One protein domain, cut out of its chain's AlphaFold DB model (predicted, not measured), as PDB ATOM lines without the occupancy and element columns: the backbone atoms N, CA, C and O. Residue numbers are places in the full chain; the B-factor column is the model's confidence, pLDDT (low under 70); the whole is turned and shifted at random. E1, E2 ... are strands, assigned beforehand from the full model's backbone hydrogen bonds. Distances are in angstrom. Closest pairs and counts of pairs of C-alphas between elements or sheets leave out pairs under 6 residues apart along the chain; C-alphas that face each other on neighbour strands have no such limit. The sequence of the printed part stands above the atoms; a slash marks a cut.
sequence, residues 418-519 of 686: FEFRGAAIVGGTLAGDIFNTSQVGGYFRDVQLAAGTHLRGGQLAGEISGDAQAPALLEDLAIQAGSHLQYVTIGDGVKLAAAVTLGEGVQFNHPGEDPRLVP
ATOM      1  N   PHE A 418     125.108 115.297 108.244       98.19
ATOM      2  CA  PHE A 418     125.427 113.867 108.243       98.19
ATOM      3  C   PHE A 418     124.217 112.968 107.977       98.19
ATOM      4  O   PHE A 418     123.064 113.298 108.272       98.19
ATOM      5  N   GLU A 419     124.503 111.773 107.462       95.25
ATOM      6  CA  GLU A 419     123.539 110.682 107.379       95.25
ATOM      7  C   GLU A 419     123.694 109.765 108.598       95.25
ATOM      8  O   GLU A 419     124.789 109.285 108.896       95.25
ATOM      9  N   PHE A 420     122.600 109.487 109.303       94.88
ATOM     10  CA  PHE A 420     122.600 108.596 110.456       94.88
ATOM     11  C   PHE A 420     122.046 107.215 110.113       94.88
ATOM     12  O   PHE A 420     120.898 107.080 109.695       94.88
ATOM     13  N   ARG A 421     122.848 106.177 110.368       83.31
ATOM     14  CA  ARG A 421     122.497 104.757 110.182       83.31
ATOM     15  C   ARG A 421     122.596 103.933 111.473       83.31
ATOM     16  O   ARG A 421     122.510 102.708 111.427       83.31
ATOM     17  N   GLY A 422     122.817 104.601 112.606       66.00
ATOM     18  CA  GLY A 422     123.084 103.980 113.904       66.00
ATOM     19  C   GLY A 422     121.849 103.720 114.759       66.00
ATOM     20  O   GLY A 422     120.712 103.828 114.302       66.00
ATOM     21  N   ALA A 423     122.087 103.381 116.024       65.19
ATOM     22  CA  ALA A 423     121.052 103.086 117.009       65.19
ATOM     23  C   ALA A 423     120.627 104.331 117.803       65.19
ATOM     24  O   ALA A 423     119.431 104.581 117.939       65.19
ATOM     25  N   ALA A 424     121.575 105.127 118.306       74.50
ATOM     26  CA  ALA A 424     121.244 106.336 119.062       74.50
ATOM     27  C   ALA A 424     122.303 107.441 118.953       74.50
ATOM     28  O   ALA A 424     123.501 107.155 118.953       74.50
ATOM     29  N   ILE A 425     121.854 108.700 118.956       86.88
ATOM     30  CA  ILE A 425     122.670 109.863 119.345       86.88
ATOM     31  C   ILE A 425     121.971 110.554 120.510       86.88
ATOM     32  O   ILE A 425     120.778 110.855 120.428       86.88
ATOM     33  N   VAL A 426     122.703 110.792 121.595       86.81
ATOM     34  CA  VAL A 426     122.159 111.409 122.809       86.81
ATOM     35  C   VAL A 426     122.918 112.692 123.128       86.81
ATOM     36  O   VAL A 426     124.143 112.658 123.253       86.81
ATOM     37  N   GLY A 427     122.193 113.794 123.314       85.69
ATOM     38  CA  GLY A 427     122.754 115.065 123.765       85.69
ATOM     39  C   GLY A 427     123.241 116.011 122.662       85.69
ATOM     40  O   GLY A 427     123.264 115.697 121.469       85.69
ATOM     41  N   GLY A 428     123.687 117.188 123.106       95.56
ATOM     42  CA  GLY A 428     124.464 118.137 122.310       95.56
ATOM     43  C   GLY A 428     123.654 118.869 121.241       95.56
ATOM     44  O   GLY A 428     122.424 118.899 121.277       95.56
ATOM     45  N   THR A 429     124.363 119.515 120.316       98.38
ATOM     46  CA  THR A 429     123.760 120.309 119.237       98.38
ATOM     47  C   THR A 429     123.807 119.562 117.907       98.38
ATOM     48  O   THR A 429     124.847 119.019 117.536       98.38
ATOM     49  N   LEU A 430     122.695 119.570 117.177       98.69
ATOM     50  CA  LEU A 430     122.554 119.055 115.820       98.69
ATOM     51  C   LEU A 430     122.286 120.211 114.843       98.69
ATOM     52  O   LEU A 430     121.369 121.012 115.055       98.69
ATOM     53  N   ALA A 431     123.068 120.302 113.772       98.31
ATOM     54  CA  ALA A 431     123.046 121.416 112.825       98.31
ATOM     55  C   ALA A 431     122.960 120.963 111.357       98.31
ATOM     56  O   ALA A 431     123.359 119.854 111.007       98.31
ATOM     57  N   GLY A 432     122.476 121.852 110.488       98.00
ATOM     58  CA  GLY A 432     122.478 121.629 109.040       98.00
ATOM     59  C   GLY A 432     121.485 120.563 108.573       98.00
ATOM     60  O   GLY A 432     120.412 120.410 109.163       98.00
ATOM     61  N   ASP A 433     121.833 119.857 107.499       97.88
ATOM     62  CA  ASP A 433     120.977 118.837 106.883       97.88
ATOM     63  C   ASP A 433     121.266 117.448 107.467       97.88
ATOM     64  O   ASP A 433     122.335 116.875 107.260       97.88
ATOM     65  N   ILE A 434     120.297 116.872 108.174       98.44
ATOM     66  CA  ILE A 434     120.444 115.576 108.843       98.44
ATOM     67  C   ILE A 434     119.403 114.608 108.304       98.44
ATOM     68  O   ILE A 434     118.199 114.883 108.316       98.44
ATOM     69  N   PHE A 435     119.869 113.438 107.870       96.56
ATOM     70  CA  PHE A 435     118.990 112.378 107.394       96.56
ATOM     71  C   PHE A 435     119.220 111.084 108.163       96.56
ATOM     72  O   PHE A 435     120.281 110.473 108.080       96.56
ATOM     73  N   ASN A 436     118.215 110.654 108.914       89.19
ATOM     74  CA  ASN A 436     118.224 109.393 109.630       89.19
ATOM     75  C   ASN A 436     117.606 108.290 108.763       89.19
ATOM     76  O   ASN A 436     116.387 108.189 108.611       89.19
ATOM     77  N   THR A 437     118.478 107.450 108.212       84.06
ATOM     78  CA  THR A 437     118.159 106.289 107.369       84.06
ATOM     79  C   THR A 437     118.334 104.969 108.118       84.06
ATOM     80  O   THR A 437     118.422 103.899 107.507       84.06
ATOM     81  N   SER A 438     118.404 105.019 109.452       70.12
ATOM     82  CA  SER A 438     118.629 103.846 110.286       70.12
ATOM     83  C   SER A 438     117.554 102.779 110.071       70.12
ATOM     84  O   SER A 438     116.366 102.994 110.307       70.12
ATOM     85  N   GLN A 439     117.992 101.582 109.677       69.75
ATOM     86  CA  GLN A 439     117.110 100.425 109.496       69.75
ATOM     87  C   GLN A 439     116.737  99.742 110.820       69.75
ATOM     88  O   GLN A 439     115.848  98.896 110.842       69.75
ATOM     89  N   VAL A 440     117.406 100.108 111.917       61.97
ATOM     90  CA  VAL A 440     117.188  99.545 113.260       61.97
ATOM     91  C   VAL A 440     116.329 100.453 114.145       61.97
ATOM     92  O   VAL A 440     116.267 100.265 115.355       61.97
ATOM     93  N   GLY A 441     115.663 101.449 113.553       66.75
ATOM     94  CA  GLY A 441     114.822 102.393 114.290       66.75
ATOM     95  C   GLY A 441     115.621 103.429 115.077       66.75
ATOM     96  O   GLY A 441     115.182 103.840 116.149       66.75
ATOM     97  N   GLY A 442     116.781 103.837 114.556       65.81
ATOM     98  CA  GLY A 442     117.677 104.778 115.213       65.81
ATOM     99  C   GLY A 442     116.998 106.082 115.627       65.81
ATOM    100  O   GLY A 442     116.164 106.619 114.888       65.81
ATOM    101  N   TYR A 443     117.373 106.604 116.792       73.00
ATOM    102  CA  TYR A 443     116.748 107.792 117.371       73.00
ATOM    103  C   TYR A 443     117.759 108.842 117.834       73.00
ATOM    104  O   TYR A 443     118.919 108.543 118.127       73.00
ATOM    105  N   PHE A 444     117.289 110.079 117.936       91.31
ATOM    106  CA  PHE A 444     118.003 111.170 118.589       91.31
ATOM    107  C   PHE A 444     117.278 111.548 119.880       91.31
ATOM    108  O   PHE A 444     116.047 111.628 119.890       91.31
ATOM    109  N   ARG A 445     118.015 111.746 120.977       89.44
ATOM    110  CA  ARG A 445     117.423 112.046 122.289       89.44
ATOM    111  C   ARG A 445     118.121 113.196 122.996       89.44
ATOM    112  O   ARG A 445     119.348 113.246 122.996       89.44
ATOM    113  N   ASP A 446     117.336 114.064 123.629       87.06
ATOM    114  CA  ASP A 446     117.820 115.191 124.442       87.06
ATOM    115  C   ASP A 446     118.740 116.139 123.646       87.06
ATOM    116  O   ASP A 446     119.866 116.427 124.052       87.06
ATOM    117  N   VAL A 447     118.288 116.572 122.464       96.75
ATOM    118  CA  VAL A 447     119.103 117.326 121.496       96.75
ATOM    119  C   VAL A 447     118.657 118.782 121.350       96.75
ATOM    120  O   VAL A 447     117.464 119.095 121.297       96.75
ATOM    121  N   GLN A 448     119.635 119.675 121.196       98.31
ATOM    122  CA  GLN A 448     119.423 121.040 120.725       98.31
ATOM    123  C   GLN A 448     119.585 121.074 119.200       98.31
ATOM    124  O   GLN A 448     120.580 120.605 118.660       98.31
ATOM    125  N   LEU A 449     118.630 121.651 118.484       98.44
ATOM    126  CA  LEU A 449     118.683 121.861 117.045       98.44
ATOM    127  C   LEU A 449     119.136 123.301 116.783       98.44
ATOM    128  O   LEU A 449     118.562 124.252 117.319       98.44
ATOM    129  N   ALA A 450     120.197 123.456 115.997       98.38
ATOM    130  CA  ALA A 450     120.702 124.760 115.595       98.38
ATOM    131  C   ALA A 450     119.731 125.492 114.647       98.38
ATOM    132  O   ALA A 450     118.755 124.935 114.138       98.38
ATOM    133  N   ALA A 451     120.020 126.771 114.407       97.94
ATOM    134  CA  ALA A 451     119.249 127.621 113.510       97.94
ATOM    135  C   ALA A 451     119.124 127.010 112.105       97.94
ATOM    136  O   ALA A 451     120.128 126.779 111.430       97.94
ATOM    137  N   GLY A 452     117.885 126.796 111.658       95.75
ATOM    138  CA  GLY A 452     117.581 126.293 110.318       95.75
ATOM    139  C   GLY A 452     117.968 124.834 110.065       95.75
ATOM    140  O   GLY A 452     118.032 124.441 108.904       95.75
ATOM    141  N   THR A 453     118.223 124.037 111.108       98.62
ATOM    142  CA  THR A 453     118.451 122.590 110.963       98.62
ATOM    143  C   THR A 453     117.273 121.927 110.249       98.62
ATOM    144  O   THR A 453     116.117 122.183 110.593       98.62
ATOM    145  N   HIS A 454     117.556 121.040 109.296       98.56
ATOM    146  CA  HIS A 454     116.557 120.196 108.640       98.56
ATOM    147  C   HIS A 454     116.809 118.744 109.016       98.56
ATOM    148  O   HIS A 454     117.821 118.162 108.633       98.56
ATOM    149  N   LEU A 455     115.895 118.156 109.781       98.44
ATOM    150  CA  LEU A 455     116.020 116.792 110.277       98.44
ATOM    151  C   LEU A 455     114.921 115.920 109.676       98.44
ATOM    152  O   LEU A 455     113.730 116.195 109.837       98.44
ATOM    153  N   ARG A 456     115.338 114.858 108.985       97.12
ATOM    154  CA  ARG A 456     114.448 113.932 108.280       97.12
ATOM    155  C   ARG A 456     114.642 112.495 108.728       97.12
ATOM    156  O   ARG A 456     115.781 112.060 108.888       97.12
ATOM    157  N   GLY A 457     113.553 111.739 108.827       86.81
ATOM    158  CA  GLY A 457     113.610 110.299 109.086       86.81
ATOM    159  C   GLY A 457     113.830 109.915 110.553       86.81
ATOM    160  O   GLY A 457     114.242 110.718 111.393       86.81
ATOM    161  N   GLY A 458     113.581 108.642 110.862       88.00
ATOM    162  CA  GLY A 458     113.854 108.049 112.172       88.00
ATOM    163  C   GLY A 458     112.957 108.555 113.303       88.00
ATOM    164  O   GLY A 458     111.752 108.742 113.119       88.00
ATOM    165  N   GLN A 459     113.528 108.688 114.506       84.62
ATOM    166  CA  GLN A 459     112.779 109.022 115.721       84.62
ATOM    167  C   GLN A 459     113.466 110.113 116.557       84.62
ATOM    168  O   GLN A 459     114.694 110.178 116.616       84.62
ATOM    169  N   LEU A 460     112.665 110.926 117.247       90.75
ATOM    170  CA  LEU A 460     113.107 111.894 118.256       90.75
ATOM    171  C   LEU A 460     112.470 111.580 119.612       90.75
ATOM    172  O   LEU A 460     111.297 111.202 119.670       90.75
ATOM    173  N   ALA A 461     113.231 111.767 120.686       86.19
ATOM    174  CA  ALA A 461     112.799 111.485 122.051       86.19
ATOM    175  C   ALA A 461     113.333 112.508 123.068       86.19
ATOM    176  O   ALA A 461     114.410 113.072 122.884       86.19
ATOM    177  N   GLY A 462     112.628 112.684 124.185       86.25
ATOM    178  CA  GLY A 462     113.096 113.513 125.304       86.25
ATOM    179  C   GLY A 462     112.963 115.014 125.043       86.25
ATOM    180  O   GLY A 462     111.972 115.459 124.458       86.25
ATOM    181  N   GLU A 463     113.940 115.796 125.501       90.69
ATOM    182  CA  GLU A 463     113.934 117.259 125.353       90.69
ATOM    183  C   GLU A 463     114.474 117.680 123.981       90.69
ATOM    184  O   GLU A 463     115.651 117.492 123.677       90.69
ATOM    185  N   ILE A 464     113.612 118.267 123.148       97.69
ATOM    186  CA  ILE A 464     113.943 118.708 121.791       97.69
ATOM    187  C   ILE A 464     113.729 120.216 121.693       97.69
ATOM    188  O   ILE A 464     112.599 120.710 121.676       97.69
ATOM    189  N   SER A 465     114.817 120.967 121.597       97.06
ATOM    190  CA  SER A 465     114.780 122.430 121.563       97.06
ATOM    191  C   SER A 465     115.437 122.933 120.289       97.06
ATOM    192  O   SER A 465     116.554 122.535 119.992       97.06
ATOM    193  N   GLY A 466     114.762 123.781 119.519       97.50
ATOM    194  CA  GLY A 466     115.323 124.455 118.348       97.50
ATOM    195  C   GLY A 466     115.747 125.895 118.628       97.50
ATOM    196  O   GLY A 466     115.756 126.358 119.771       97.50
ATOM    197  N   ASP A 467     116.104 126.621 117.569       97.81
ATOM    198  CA  ASP A 467     116.409 128.050 117.642       97.81
ATOM    199  C   ASP A 467     115.142 128.901 117.465       97.81
ATOM    200  O   ASP A 467     114.353 128.703 116.542       97.81
ATOM    201  N   ALA A 468     114.952 129.893 118.336       96.00
ATOM    202  CA  ALA A 468     113.744 130.715 118.338       96.00
ATOM    203  C   ALA A 468     113.603 131.646 117.119       96.00
ATOM    204  O   ALA A 468     112.487 132.051 116.790       96.00
ATOM    205  N   GLN A 469     114.709 132.039 116.480       96.69
ATOM    206  CA  GLN A 469     114.707 132.947 115.326       96.69
ATOM    207  C   GLN A 469     114.643 132.191 113.999       96.69
ATOM    208  O   GLN A 469     114.059 132.694 113.037       96.69
ATOM    209  N   ALA A 470     115.216 130.993 113.949       97.25
ATOM    210  CA  ALA A 470     115.162 130.100 112.802       97.25
ATOM    211  C   ALA A 470     114.848 128.665 113.262       97.25
ATOM    212  O   ALA A 470     115.765 127.842 113.353       97.25
ATOM    213  N   PRO A 471     113.564 128.364 113.544       97.81
ATOM    214  CA  PRO A 471     113.135 127.046 113.995       97.81
ATOM    215  C   PRO A 471     113.594 125.927 113.062       97.81
ATOM    216  O   PRO A 471     113.531 126.068 111.840       97.81
ATOM    217  N   ALA A 472     114.012 124.801 113.640       98.19
ATOM    218  CA  ALA A 472     114.397 123.624 112.869       98.19
ATOM    219  C   ALA A 472     113.177 122.983 112.187       98.19
ATOM    220  O   ALA A 472     112.097 122.938 112.778       98.19
ATOM    221  N   LEU A 473     113.344 122.475 110.968       98.50
ATOM    222  CA  LEU A 473     112.313 121.754 110.219       98.50
ATOM    223  C   LEU A 473     112.434 120.247 110.470       98.50
ATOM    224  O   LEU A 473     113.504 119.672 110.275       98.50
ATOM    225  N   LEU A 474     111.332 119.615 110.874       98.50
ATOM    226  CA  LEU A 474     111.230 118.175 111.125       98.50
ATOM    227  C   LEU A 474     110.310 117.527 110.085       98.50
ATOM    228  O   LEU A 474     109.175 117.977 109.947       98.50
ATOM    229  N   GLU A 475     110.752 116.471 109.395       98.00
ATOM    230  CA  GLU A 475     109.933 115.749 108.399       98.00
ATOM    231  C   GLU A 475     110.162 114.227 108.443       98.00
ATOM    232  O   GLU A 475     111.215 113.744 108.864       98.00
ATOM    233  N   ASP A 476     109.167 113.456 108.000       94.69
ATOM    234  CA  ASP A 476     109.238 111.996 107.808       94.69
ATOM    235  C   ASP A 476     109.734 111.190 109.027       94.69
ATOM    236  O   ASP A 476     110.371 110.142 108.890       94.69
ATOM    237  N   LEU A 477     109.448 111.662 110.241       94.75
ATOM    238  CA  LEU A 477     109.951 111.076 111.487       94.75
ATOM    239  C   LEU A 477     108.863 110.893 112.547       94.75
ATOM    240  O   LEU A 477     107.772 111.456 112.457       94.75
ATOM    241  N   ALA A 478     109.155 110.108 113.582       88.19
ATOM    242  CA  ALA A 478     108.267 109.933 114.729       88.19
ATOM    243  C   ALA A 478     108.801 110.650 115.978       88.19
ATOM    244  O   ALA A 478     109.954 110.469 116.361       88.19
ATOM    245  N   ILE A 479     107.942 111.413 116.651       92.19
ATOM    246  CA  ILE A 479     108.214 111.973 117.977       92.19
ATOM    247  C   ILE A 479     107.651 111.018 119.031       92.19
ATOM    248  O   ILE A 479     106.443 110.763 119.059       92.19
ATOM    249  N   GLN A 480     108.518 110.493 119.894       82.75
ATOM    250  CA  GLN A 480     108.151 109.519 120.921       82.75
ATOM    251  C   GLN A 480     107.341 110.145 122.068       82.75
ATOM    252  O   GLN A 480     107.439 111.342 122.345       82.75
ATOM    253  N   ALA A 481     106.539 109.320 122.751       76.94
ATOM    254  CA  ALA A 481     105.718 109.739 123.887       76.94
ATOM    255  C   ALA A 481     106.579 110.337 125.013       76.94
ATOM    256  O   ALA A 481     107.704 109.897 125.239       76.94
ATOM    257  N   GLY A 482     106.052 111.348 125.710       78.19
ATOM    258  CA  GLY A 482     106.763 112.048 126.784       78.19
ATOM    259  C   GLY A 482     107.796 113.078 126.314       78.19
ATOM    260  O   GLY A 482     108.375 113.764 127.150       78.19
ATOM    261  N   SER A 483     108.019 113.226 125.004       85.81
ATOM    262  CA  SER A 483     108.946 114.236 124.476       85.81
ATOM    263  C   SER A 483     108.396 115.652 124.634       85.81
ATOM    264  O   SER A 483     107.187 115.882 124.503       85.81
ATOM    265  N   HIS A 484     109.291 116.614 124.841       93.19
ATOM    266  CA  HIS A 484     108.966 118.031 124.958       93.19
ATOM    267  C   HIS A 484     109.640 118.820 123.832       93.19
ATOM    268  O   HIS A 484     110.858 118.779 123.678       93.19
ATOM    269  N   LEU A 485     108.845 119.521 123.021       97.06
ATOM    270  CA  LEU A 485     109.322 120.247 121.841       97.06
ATOM    271  C   LEU A 485     109.250 121.758 122.065       97.06
ATOM    272  O   LEU A 485     108.234 122.261 122.543       97.06
ATOM    273  N   GLN A 486     110.288 122.493 121.664       97.75
ATOM    274  CA  GLN A 486     110.305 123.962 121.635       97.75
ATOM    275  C   GLN A 486     110.996 124.470 120.369       97.75
ATOM    276  O   GLN A 486     111.973 123.877 119.927       97.75
ATOM    277  N   TYR A 487     110.521 125.585 119.808       97.94
ATOM    278  CA  TYR A 487     111.156 126.293 118.684       97.94
ATOM    279  C   TYR A 487     111.478 125.411 117.462       97.94
ATOM    280  O   TYR A 487     112.545 125.512 116.858       97.94
ATOM    281  N   VAL A 488     110.536 124.548 117.080       98.31
ATOM    282  CA  VAL A 488     110.629 123.693 115.887       98.31
ATOM    283  C   VAL A 488     109.406 123.855 114.993       98.31
ATOM    284  O   VAL A 488     108.320 124.211 115.453       98.31
ATOM    285  N   THR A 489     109.577 123.546 113.715       98.31
ATOM    286  CA  THR A 489     108.506 123.463 112.726       98.31
ATOM    287  C   THR A 489     108.244 121.999 112.394       98.31
ATOM    288  O   THR A 489     109.115 121.301 111.876       98.31
ATOM    289  N   ILE A 490     107.033 121.538 112.694       98.00
ATOM    290  CA  ILE A 490     106.528 120.218 112.329       98.00
ATOM    291  C   ILE A 490     106.102 120.260 110.861       98.00
ATOM    292  O   ILE A 490     105.155 120.967 110.502       98.00
ATOM    293  N   GLY A 491     106.847 119.551 110.020       96.88
ATOM    294  CA  GLY A 491     106.597 119.408 108.594       96.88
ATOM    295  C   GLY A 491     105.901 118.100 108.236       96.88
ATOM    296  O   GLY A 491     105.299 117.430 109.078       96.88
ATOM    297  N   ASP A 492     105.984 117.753 106.957       94.50
ATOM    298  CA  ASP A 492     105.239 116.645 106.374       94.50
ATOM    299  C   ASP A 492     105.726 115.294 106.920       94.50
ATOM    300  O   ASP A 492     106.904 115.089 107.221       94.50
ATOM    301  N   GLY A 493     104.801 114.343 107.075       89.88
ATOM    302  CA  GLY A 493     105.134 112.971 107.475       89.88
ATOM    303  C   GLY A 493     105.521 112.793 108.948       89.88
ATOM    304  O   GLY A 493     105.797 111.662 109.360       89.88
ATOM    305  N   VAL A 494     105.498 113.857 109.760       96.00
ATOM    306  CA  VAL A 494     105.786 113.761 111.196       96.00
ATOM    307  C   VAL A 494     104.637 113.092 111.949       96.00
ATOM    308  O   VAL A 494     103.478 113.498 111.864       96.00
ATOM    309  N   LYS A 495     104.963 112.074 112.747       89.81
ATOM    310  CA  LYS A 495     104.011 111.369 113.617       89.81
ATOM    311  C   LYS A 495     104.250 111.743 115.074       89.81
ATOM    312  O   LYS A 495     105.314 111.459 115.614       89.81
ATOM    313  N   LEU A 496     103.249 112.333 115.723       87.12
ATOM    314  CA  LEU A 496     103.286 112.655 117.152       87.12
ATOM    315  C   LEU A 496     102.647 111.521 117.964       87.12
ATOM    316  O   LEU A 496     101.499 111.152 117.713       87.12
ATOM    317  N   ALA A 497     103.369 110.974 118.943       79.06
ATOM    318  CA  ALA A 497     102.795 110.033 119.902       79.06
ATOM    319  C   ALA A 497     101.801 110.715 120.868       79.06
ATOM    320  O   ALA A 497     101.827 111.934 121.068       79.06
ATOM    321  N   ALA A 498     100.935 109.918 121.508       65.19
ATOM    322  CA  ALA A 498     100.128 110.394 122.630       65.19
ATOM    323  C   ALA A 498     101.077 110.854 123.759       65.19
ATOM    324  O   ALA A 498     102.045 110.165 124.058       65.19
ATOM    325  N   ALA A 499     100.829 112.032 124.340       76.06
ATOM    326  CA  ALA A 499     101.671 112.681 125.360       76.06
ATOM    327  C   ALA A 499     102.962 113.388 124.885       76.06
ATOM    328  O   ALA A 499     103.861 113.628 125.689       76.06
ATOM    329  N   VAL A 500     103.063 113.788 123.614       83.44
ATOM    330  CA  VAL A 500     104.062 114.795 123.204       83.44
ATOM    331  C   VAL A 500     103.632 116.185 123.683       83.44
ATOM    332  O   VAL A 500     102.514 116.627 123.405       83.44
ATOM    333  N   THR A 501     104.525 116.899 124.367       89.88
ATOM    334  CA  THR A 501     104.274 118.272 124.820       89.88
ATOM    335  C   THR A 501     104.795 119.277 123.797       89.88
ATOM    336  O   THR A 501     105.978 119.293 123.466       89.88
ATOM    337  N   LEU A 502     103.902 120.137 123.301       94.25
ATOM    338  CA  LEU A 502     104.234 121.200 122.350       94.25
ATOM    339  C   LEU A 502     104.402 122.522 123.105       94.25
ATOM    340  O   LEU A 502     103.413 123.174 123.452       94.25
ATOM    341  N   GLY A 503     105.652 122.887 123.374       91.62
ATOM    342  CA  GLY A 503     106.039 124.097 124.086       91.62
ATOM    343  C   GLY A 503     106.058 125.357 123.214       91.62
ATOM    344  O   GLY A 503     105.412 125.451 122.163       91.62
ATOM    345  N   GLU A 504     106.790 126.366 123.684       93.25
ATOM    346  CA  GLU A 504     106.909 127.659 123.010       93.25
ATOM    347  C   GLU A 504     107.553 127.523 121.622       93.25
ATOM    348  O   GLU A 504     108.442 126.706 121.400       93.25
ATOM    349  N   GLY A 505     107.079 128.317 120.659       94.19
ATOM    350  CA  GLY A 505     107.678 128.387 119.327       94.19
ATOM    351  C   GLY A 505     107.460 127.164 118.433       94.19
ATOM    352  O   GLY A 505     107.959 127.173 117.313       94.19
ATOM    353  N   VAL A 506     106.708 126.148 118.876       97.50
ATOM    354  CA  VAL A 506     106.343 125.005 118.025       97.50
ATOM    355  C   VAL A 506     105.298 125.419 116.989       97.50
ATOM    356  O   VAL A 506     104.212 125.899 117.341       97.50
ATOM    357  N   GLN A 507     105.620 125.202 115.717       96.19
ATOM    358  CA  GLN A 507     104.814 125.558 114.548       96.19
ATOM    359  C   GLN A 507     104.505 124.315 113.705       96.19
ATOM    360  O   GLN A 507     105.204 123.315 113.806       96.19
ATOM    361  N   PHE A 508     103.475 124.386 112.860       95.69
ATOM    362  CA  PHE A 508     103.128 123.342 111.890       95.69
ATOM    363  C   PHE A 508     103.116 123.945 110.483       95.69
ATOM    364  O   PHE A 508     102.482 124.986 110.279       95.69
ATOM    365  N   ASN A 509     103.752 123.282 109.511       92.88
ATOM    366  CA  ASN A 509     103.670 123.663 108.090       92.88
ATOM    367  C   ASN A 509     102.220 123.650 107.588       92.88
ATOM    368  O   ASN A 509     101.821 124.459 106.744       92.88
ATOM    369  N   HIS A 510     101.412 122.759 108.155       89.69
ATOM    370  CA  HIS A 510      99.983 122.670 107.925       89.69
ATOM    371  C   HIS A 510      99.230 122.999 109.215       89.69
ATOM    372  O   HIS A 510      99.034 122.124 110.054       89.69
ATOM    373  N   PRO A 511      98.740 124.244 109.392       86.25
ATOM    374  CA  PRO A 511      98.052 124.642 110.622       86.25
ATOM    375  C   PRO A 511      96.855 123.754 110.992       86.25
ATOM    376  O   PRO A 511      96.522 123.636 112.162       86.25
ATOM    377  N   GLY A 512      96.201 123.110 110.019       82.62
ATOM    378  CA  GLY A 512      95.098 122.177 110.280       82.62
ATOM    379  C   GLY A 512      95.508 120.885 110.996       82.62
ATOM    380  O   GLY A 512      94.638 120.202 111.531       82.62
ATOM    381  N   GLU A 513      96.801 120.563 111.020       84.88
ATOM    382  CA  GLU A 513      97.365 119.395 111.704       84.88
ATOM    383  C   GLU A 513      97.798 119.712 113.141       84.88
ATOM    384  O   GLU A 513      98.146 118.799 113.887       84.88
ATOM    385  N   ASP A 514      97.742 120.984 113.558       88.69
ATOM    386  CA  ASP A 514      98.074 121.375 114.924       88.69
ATOM    387  C   ASP A 514      97.025 120.803 115.903       88.69
ATOM    388  O   ASP A 514      95.868 121.253 115.914       88.69
ATOM    389  N   PRO A 515      97.401 119.852 116.780       82.75
ATOM    390  CA  PRO A 515      96.468 119.226 117.712       82.75
ATOM    391  C   PRO A 515      95.935 120.213 118.760       82.75
ATOM    392  O   PRO A 515      94.949 119.918 119.436       82.75
ATOM    393  N   ARG A 516      96.543 121.403 118.894       84.94
ATOM    394  CA  ARG A 516      96.052 122.492 119.754       84.94
ATOM    395  C   ARG A 516      94.871 123.238 119.129       84.94
ATOM    396  O   ARG A 516      94.126 123.891 119.860       84.94
ATOM    397  N   LEU A 517      94.708 123.170 117.805       78.38
ATOM    398  CA  LEU A 517      93.654 123.865 117.056       78.38
ATOM    399  C   LEU A 517      92.415 123.000 116.813       78.38
ATOM    400  O   LEU A 517      91.336 123.540 116.555       78.38
ATOM    401  N   VAL A 518      92.533 121.677 116.944       63.88
ATOM    402  CA  VAL A 518      91.367 120.794 117.008       63.88
ATOM    403  C   VAL A 518      90.614 121.121 118.302       63.88
ATOM    404  O   VAL A 518      91.205 121.036 119.383       63.88
ATOM    405  N   PRO A 519      89.322 121.508 118.250       49.91
ATOM    406  CA  PRO A 519      88.535 121.678 119.460       49.91
ATOM    407  C   PRO A 519      88.629 120.377 120.247       49.91
ATOM    408  O   PRO A 519      88.236 119.334 119.724       49.91
TER     409      PRO A 519
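This is residues 418 to 519 of the 686 residues of an uncharacterized protein of Thioploca ingrica (UniProt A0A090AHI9). With little regular structure, the backbone winds in stacked turns, a small solenoid walled by two parallel sheets, E1 E2 E4 E6 E8, branched, and E3 E5 E7 E9; residues 510 to 519 trail off beyond the last turn. The 102 printed residues, all strand by class, hold 37 in nine named strands, E1 to E9, and no named helix. It is compact, radius of gyration of the C-alphas 12.4 A, spanning 39 by 27 by 20 A.

Start at E1, residues 424 to 426, and E2, 429 to 431, on one side of E4, 443 to 449; find N 425 and O 443 at 3.1 A, N 430 and O 448 at 2.8 A. On the other side is E6, 459 to 465; N 449 and O 465 are 2.7 A apart. Beside E6 is E8, 484 to 486; N 464 and O 484 are 2.9 A apart. In the other sheet, E3, 433 to 436, neighbours E5, 454 to 456, with N 434 and O 454 at 2.8 A; E7, 472 to 475, and E9, 488 to 490, follow, with N 455 and O 473 at 2.9 A, N 489 and O 472 at 2.8 A.

Find C-alpha 424 at (121.244, 106.336, 119.062), where E1 begins; E4 runs 14.2 A, E6 14.8 A; E9 ends at C-alpha 490, (106.528, 120.218, 112.329).

The farthest C-alphas, Phe 418 and Pro 519, are 39.3 A apart. The printed part has no cut; no link between named strands is long. Look for pLDDT under 70 at residues 422 to 423, 439 to 442, 498 and 518 to 519.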